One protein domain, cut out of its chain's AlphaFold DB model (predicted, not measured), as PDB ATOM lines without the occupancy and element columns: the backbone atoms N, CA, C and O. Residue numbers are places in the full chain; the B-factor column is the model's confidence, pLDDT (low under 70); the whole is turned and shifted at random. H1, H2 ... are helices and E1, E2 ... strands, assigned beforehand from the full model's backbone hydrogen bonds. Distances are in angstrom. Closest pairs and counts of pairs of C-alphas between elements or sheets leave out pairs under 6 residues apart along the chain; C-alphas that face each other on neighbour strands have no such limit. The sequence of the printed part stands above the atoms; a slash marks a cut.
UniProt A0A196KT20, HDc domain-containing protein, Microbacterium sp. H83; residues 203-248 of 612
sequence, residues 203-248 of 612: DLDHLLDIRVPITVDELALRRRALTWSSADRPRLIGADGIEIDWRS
ATOM      1  N   ASP A 203     213.170 233.535 142.735       73.94
ATOM      2  CA  ASP A 203     212.620 232.282 142.201       73.94
ATOM      3  C   ASP A 203     213.046 231.077 143.048       73.94
ATOM      4  O   ASP A 203     212.277 230.139 143.233       73.94
ATOM      5  N   LEU A 204     214.258 231.126 143.604       74.00
ATOM      6  CA  LEU A 204     214.825 230.076 144.448       74.00
ATOM      7  C   LEU A 204     214.310 230.145 145.884       74.00
ATOM      8  O   LEU A 204     214.043 229.104 146.482       74.00
ATOM      9  N   ASP A 205     214.112 231.350 146.419       76.69
ATOM     10  CA  ASP A 205     213.526 231.542 147.747       76.69
ATOM     11  C   ASP A 205     212.090 230.981 147.798       76.69
ATOM     12  O   ASP A 205     211.680 230.406 148.805       76.69
ATOM     13  N   HIS A 206     211.344 231.035 146.686       79.12
ATOM     14  CA  HIS A 206     210.032 230.387 146.568       79.12
ATOM     15  C   HIS A 206     210.081 228.851 146.608       79.12
ATOM     16  O   HIS A 206     209.081 228.221 146.953       79.12
ATOM     17  N   LEU A 207     211.219 228.233 146.274       82.62
ATOM     18  CA  LEU A 207     211.384 226.776 146.313       82.62
ATOM     19  C   LEU A 207     211.672 226.253 147.717       82.62
ATOM     20  O   LEU A 207     211.486 225.058 147.955       82.62
ATOM     21  N   LEU A 208     212.092 227.131 148.637       83.75
ATOM     22  CA  LEU A 208     212.312 226.770 150.033       83.75
ATOM     23  C   LEU A 208     211.019 226.283 150.691       83.75
ATOM     24  O   LEU A 208     211.092 225.449 151.579       83.75
ATOM     25  N   ASP A 209     209.845 226.709 150.225       87.69
ATOM     26  CA  ASP A 209     208.561 226.230 150.738       87.69
ATOM     27  C   ASP A 209     208.106 224.953 150.010       87.69
ATOM     28  O   ASP A 209     207.483 224.983 148.945       87.69
ATOM     29  N   ILE A 210     208.384 223.796 150.610       87.62
ATOM     30  CA  ILE A 210     207.996 222.480 150.094       87.62
ATOM     31  C   ILE A 210     206.579 222.146 150.567       87.62
ATOM     32  O   ILE A 210     206.358 221.811 151.728       87.62
ATOM     33  N   ARG A 211     205.603 222.196 149.658       87.31
ATOM     34  CA  ARG A 211     204.202 221.865 149.967       87.31
ATOM     35  C   ARG A 211     203.949 220.355 149.948       87.31
ATOM     36  O   ARG A 211     204.387 219.674 149.023       87.31
ATOM     37  N   VAL A 212     203.201 219.848 150.931       80.56
ATOM     38  CA  VAL A 212     202.693 218.460 150.963       80.56
ATOM     39  C   VAL A 212     201.246 218.358 150.445       80.56
ATOM     40  O   VAL A 212     200.502 219.332 150.571       80.56
ATOM     41  N   PRO A 213     200.807 217.197 149.903       80.31
ATOM     42  CA  PRO A 213     201.519 215.914 149.810       80.31
ATOM     43  C   PRO A 213     202.643 215.922 148.766       80.31
ATOM     44  O   PRO A 213     202.509 216.504 147.695       80.31
ATOM     45  N   ILE A 214     203.747 215.249 149.086       83.19
ATOM     46  CA  ILE A 214     204.911 215.071 148.213       83.19
ATOM     47  C   ILE A 214     205.477 213.665 148.433       83.19
ATOM     48  O   ILE A 214     205.333 213.113 149.527       83.19
ATOM     49  N   THR A 215     206.084 213.060 147.412       82.50
ATOM     50  CA  THR A 215     206.713 211.740 147.564       82.50
ATOM     51  C   THR A 215     207.985 211.839 148.406       82.50
ATOM     52  O   THR A 215     208.621 212.894 148.466       82.50
ATOM     53  N   VAL A 216     208.376 210.734 149.049       72.12
ATOM     54  CA  VAL A 216     209.605 210.666 149.861       72.12
ATOM     55  C   VAL A 216     210.837 210.990 149.014       72.12
ATOM     56  O   VAL A 216     211.674 211.785 149.438       72.12
ATOM     57  N   ASP A 217     210.907 210.463 147.790       80.25
ATOM     58  CA  ASP A 217     212.031 210.700 146.879       80.25
ATOM     59  C   ASP A 217     212.154 212.165 146.459       80.25
ATOM     60  O   ASP A 217     213.256 212.711 146.381       80.25
ATOM     61  N   GLU A 218     211.023 212.822 146.201       86.50
ATOM     62  CA  GLU A 218     210.998 214.232 145.822       86.50
ATOM     63  C   GLU A 218     211.305 215.136 147.026       86.50
ATOM     64  O   GLU A 218     212.033 216.118 146.890       86.50
ATOM     65  N   LEU A 219     210.832 214.777 148.225       86.25
ATOM     66  CA  LEU A 219     211.215 215.451 149.466       86.25
ATOM     67  C   LEU A 219     212.723 215.344 149.715       86.25
ATOM     68  O   LEU A 219     213.367 216.341 150.046       86.25
ATOM     69  N   ALA A 220     213.287 214.148 149.538       83.19
ATOM     70  CA  ALA A 220     214.711 213.899 149.694       83.19
ATOM     71  C   ALA A 220     215.527 214.698 148.671       83.19
ATOM     72  O   ALA A 220     216.486 215.364 149.054       83.19
ATOM     73  N   LEU A 221     215.118 214.703 147.395       89.38
ATOM     74  CA  LEU A 221     215.761 215.508 146.356       89.38
ATOM     75  C   LEU A 221     215.741 216.998 146.702       89.38
ATOM     76  O   LEU A 221     216.784 217.646 146.665       89.38
ATOM     77  N   ARG A 222     214.577 217.544 147.067       90.38
ATOM     78  CA  ARG A 222     214.441 218.964 147.414       90.38
ATOM     79  C   ARG A 222     215.269 219.339 148.631       90.38
ATOM     80  O   ARG A 222     215.906 220.385 148.619       90.38
ATOM     81  N   ARG A 223     215.319 218.477 149.650       87.69
ATOM     82  CA  ARG A 223     216.183 218.680 150.819       87.69
ATOM     83  C   ARG A 223     217.646 218.798 150.397       87.69
ATOM     84  O   ARG A 223     218.283 219.787 150.751       87.69
ATOM     85  N   ARG A 224     218.137 217.829 149.619       89.94
ATOM     86  CA  ARG A 224     219.524 217.807 149.142       89.94
ATOM     87  C   ARG A 224     219.850 219.006 148.258       89.94
ATOM     88  O   ARG A 224     220.892 219.622 148.418       89.94
ATOM     89  N   ALA A 225     218.943 219.372 147.356       91.00
ATOM     90  CA  ALA A 225     219.170 220.447 146.396       91.00
ATOM     91  C   ALA A 225     219.073 221.855 147.005       91.00
ATOM     92  O   ALA A 225     219.677 222.778 146.464       91.00
ATOM     93  N   LEU A 226     218.306 222.057 148.082       89.12
ATOM     94  CA  LEU A 226     218.002 223.394 148.617       89.12
ATOM     95  C   LEU A 226     218.765 223.750 149.901       89.12
ATOM     96  O   LEU A 226     218.853 224.929 150.234       89.12
ATOM     97  N   THR A 227     219.352 222.776 150.600       87.00
ATOM     98  CA  THR A 227     220.028 223.010 151.888       87.00
ATOM     99  C   THR A 227     221.503 223.383 151.691       87.00
ATOM    100  O   THR A 227     222.387 222.548 151.844       87.00
ATOM    101  N   TRP A 228     221.781 224.647 151.364       80.81
ATOM    102  CA  TRP A 228     223.160 225.160 151.223       80.81
ATOM    103  C   TRP A 228     223.869 225.346 152.566       80.81
ATOM    104  O   TRP A 228     225.082 225.196 152.671       80.81
ATOM    105  N   SER A 229     223.101 225.696 153.595       73.88
ATOM    106  CA  SER A 229     223.579 225.931 154.951       73.88
ATOM    107  C   SER A 229     222.483 225.589 155.961       73.88
ATOM    108  O   SER A 229     221.330 225.334 155.600       73.88
ATOM    109  N   SER A 230     222.808 225.624 157.254       63.09
ATOM    110  CA  SER A 230     221.809 225.483 158.318       63.09
ATOM    111  C   SER A 230     220.736 226.581 158.295       63.09
ATOM    112  O   SER A 230     219.636 226.336 158.790       63.09
ATOM    113  N   ALA A 231     221.029 227.746 157.702       65.06
ATOM    114  CA  ALA A 231     220.105 228.870 157.561       65.06
ATOM    115  C   ALA A 231     219.184 228.751 156.333       65.06
ATOM    116  O   ALA A 231     218.080 229.284 156.350       65.06
ATOM    117  N   ASP A 232     219.598 228.020 155.294       67.12
ATOM    118  CA  ASP A 232     218.852 227.849 154.035       67.12
ATOM    119  C   ASP A 232     217.966 226.593 154.032       67.12
ATOM    120  O   ASP A 232     217.686 226.013 152.982       67.12
ATOM    121  N   ARG A 233     217.549 226.112 155.207       71.12
ATOM    122  CA  ARG A 233     216.744 224.890 155.281       71.12
ATOM    123  C   ARG A 233     215.370 225.135 154.647       71.12
ATOM    124  O   ARG A 233     214.676 226.054 155.088       71.12
ATOM    125  N   PRO A 234     214.949 224.319 153.659       83.38
ATOM    126  CA  PRO A 234     213.602 224.428 153.115       83.38
ATOM    127  C   PRO A 234     212.586 224.219 154.237       83.38
ATOM    128  O   PRO A 234     212.862 223.469 155.162       83.38
ATOM    129  N   ARG A 235     211.424 224.858 154.181       85.88
ATOM    130  CA  ARG A 235     210.303 224.705 155.113       85.88
ATOM    131  C   ARG A 235     209.299 223.729 154.525       85.88
ATOM    132  O   ARG A 235     209.009 223.792 153.331       85.88
ATOM    133  N   LEU A 236     208.749 222.827 155.333       84.94
ATOM    134  CA  LEU A 236     207.655 221.979 154.869       84.94
ATOM    135  C   LEU A 236     206.328 222.686 155.155       84.94
ATOM    136  O   LEU A 236     206.085 223.066 156.288       84.94
ATOM    137  N   ILE A 237     205.458 222.851 154.164       85.56
ATOM    138  CA  ILE A 237     204.175 223.546 154.309       85.56
ATOM    139  C   ILE A 237     203.028 222.548 154.126       85.56
ATOM    140  O   ILE A 237     202.923 221.889 153.089       85.56
ATOM    141  N   GLY A 238     202.173 222.432 155.143       80.50
ATOM    142  CA  GLY A 238     200.972 221.602 155.156       80.50
ATOM    143  C   GLY A 238     199.924 222.017 154.124       80.50
ATOM    144  O   GLY A 238     199.958 223.119 153.574       80.50
ATOM    145  N   ALA A 239     198.954 221.133 153.870       78.88
ATOM    146  CA  ALA A 239     197.821 221.433 152.985       78.88
ATOM    147  C   ALA A 239     196.932 222.573 153.526       78.88
ATOM    148  O   ALA A 239     196.263 223.262 152.762       78.88
ATOM    149  N   ASP A 240     196.964 222.786 154.839       78.75
ATOM    150  CA  ASP A 240     196.354 223.898 155.574       78.75
ATOM    151  C   ASP A 240     197.162 225.209 155.489       78.75
ATOM    152  O   ASP A 240     196.726 226.237 156.002       78.75
ATOM    153  N   GLY A 241     198.323 225.192 154.828       80.81
ATOM    154  CA  GLY A 241     199.225 226.337 154.713       80.81
ATOM    155  C   GLY A 241     200.086 226.582 155.954       80.81
ATOM    156  O   GLY A 241     200.814 227.574 155.981       80.81
ATOM    157  N   ILE A 242     200.027 225.704 156.959       78.81
ATOM    158  CA  ILE A 242     200.814 225.817 158.190       78.81
ATOM    159  C   ILE A 242     202.187 225.175 157.973       78.81
ATOM    160  O   ILE A 242     202.297 224.088 157.403       78.81
ATOM    161  N   GLU A 243     203.249 225.840 158.428       80.50
ATOM    162  CA  GLU A 243     204.589 225.255 158.421       80.50
ATOM    163  C   GLU A 243     204.647 224.039 159.357       80.50
ATOM    164  O   GLU A 243     204.339 224.105 160.547       80.50
ATOM    165  N   ILE A 244     205.047 222.907 158.795       73.06
ATOM    166  CA  ILE A 244     205.299 221.660 159.490       73.06
ATOM    167  C   ILE A 244     206.766 221.668 159.917       73.06
ATOM    168  O   ILE A 244     207.669 221.605 159.083       73.06
ATOM    169  N   ASP A 245     207.003 221.674 161.227       69.88
ATOM    170  CA  ASP A 245     208.353 221.563 161.777       69.88
ATOM    171  C   ASP A 245     209.014 220.260 161.289       69.88
ATOM    172  O   ASP A 245     208.458 219.168 161.450       69.88
ATOM    173  N   TRP A 246     210.223 220.334 160.731       61.00
ATOM    174  CA  TRP A 246     211.007 219.148 160.370       61.00
ATOM    175  C   TRP A 246     211.229 218.198 161.548       61.00
ATOM    176  O   TRP A 246     211.288 216.981 161.358       61.00
ATOM    177  N   ARG A 247     211.297 218.722 162.778       51.00
ATOM    178  CA  ARG A 247     211.325 217.909 164.002       51.00
ATOM    179  C   ARG A 247     210.001 217.179 164.217       51.00
ATOM    180  O   ARG A 247     210.010 216.030 164.644       51.00
ATOM    181  N   SER A 248     208.873 217.782 163.839       43.81
ATOM    182  CA  SER A 248     207.565 217.117 163.864       43.81
ATOM    183  C   SER A 248     207.424 216.021 162.799       43.81
ATOM    184  O   SER A 248     206.652 215.095 163.016       43.81
TER     185      SER A 248
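Overview. This is residues 203 to 248 of the 612 residues of the protein "HDc domain-containing protein" of Microbacterium sp. H83 (UniProt A0A196KT20). Two very short strands, E1 and E2, run side by side as a small sheet, and helix H2 links them, running back past them nearer to E1 than to E2, with few contacts. The short helix H1 leads directly into E1, and after E2 the chain folds back, with residues 243 to 244 paired beside E2. The printed part has 46 residues, with two named helices and two named strands in the order H1, E1, H2, E2; the sheet is E1 next to E2, parallel, and the class is mixed, helices and strands. The whole is compact, with a radius of gyration of the C-alphas of 10.1 A and spans of 27 by 24 by 20 A.

Arrangement. Start with H1, residues 203 to 208, and go on into E1, residues 209 to 211. H2, residues 216 to 226, comes next, and E2, residues 235 to 237, follows it. E1, H2 and E2 form a strand-helix-strand unit, two parallel neighbour strands with a helix between them along the chain, and its crossover is right-handed. E1 and E2 are parallel, with 34 degrees between their directions; look at C-alphas 210 and 236, which face each other at 4.8 A. N 210 and O 235 are within hydrogen-bond range at 2.8 A, as are N 237 and O 210 at 2.8 A. Between E1 and H2 the closest C-alphas are those of Ile 210 and Leu 219, 7.8 A apart. H1 and H2 are close but not clearly touching: their closest C-alphas, those of Leu 208 and Leu 226, are 6.8 A apart. They run opposite ways at a steep tilt of 54 degrees. Residues 236 to 237 of E2 also pair with residues 243 to 244, antiparallel. In H2 every O i to N i+4 pair is within hydrogen-bond range; in H1 0 of 2 are, while 2 of 3 O i to N i+3 pairs are.

Along the chain. Find C-alpha 203 at (212.620, 232.282, 142.201); from there H1 runs 9.6 A to C-alpha 208. E1 covers 6.2 A from Asp 209 to Arg 211. H2 begins at C-alpha 216, at (209.605, 210.666, 149.861), and runs 15.3 A to Leu 226. E2 covers 6.3 A and ends at C-alpha 237, at (204.175, 223.546, 154.309).

Size, cuts and confidence. The two C-alphas farthest apart are those of Ser 229 and Asp 240, at 27.3 A. The printed part has no cut. The links H1 to E1 and E1 to H2 are tight; H2 to E2, with 8 residues between them, is short. The mean pLDDT of the printed part is 78.9; look for values under 70 at residues 230 to 232 and 245 to 248.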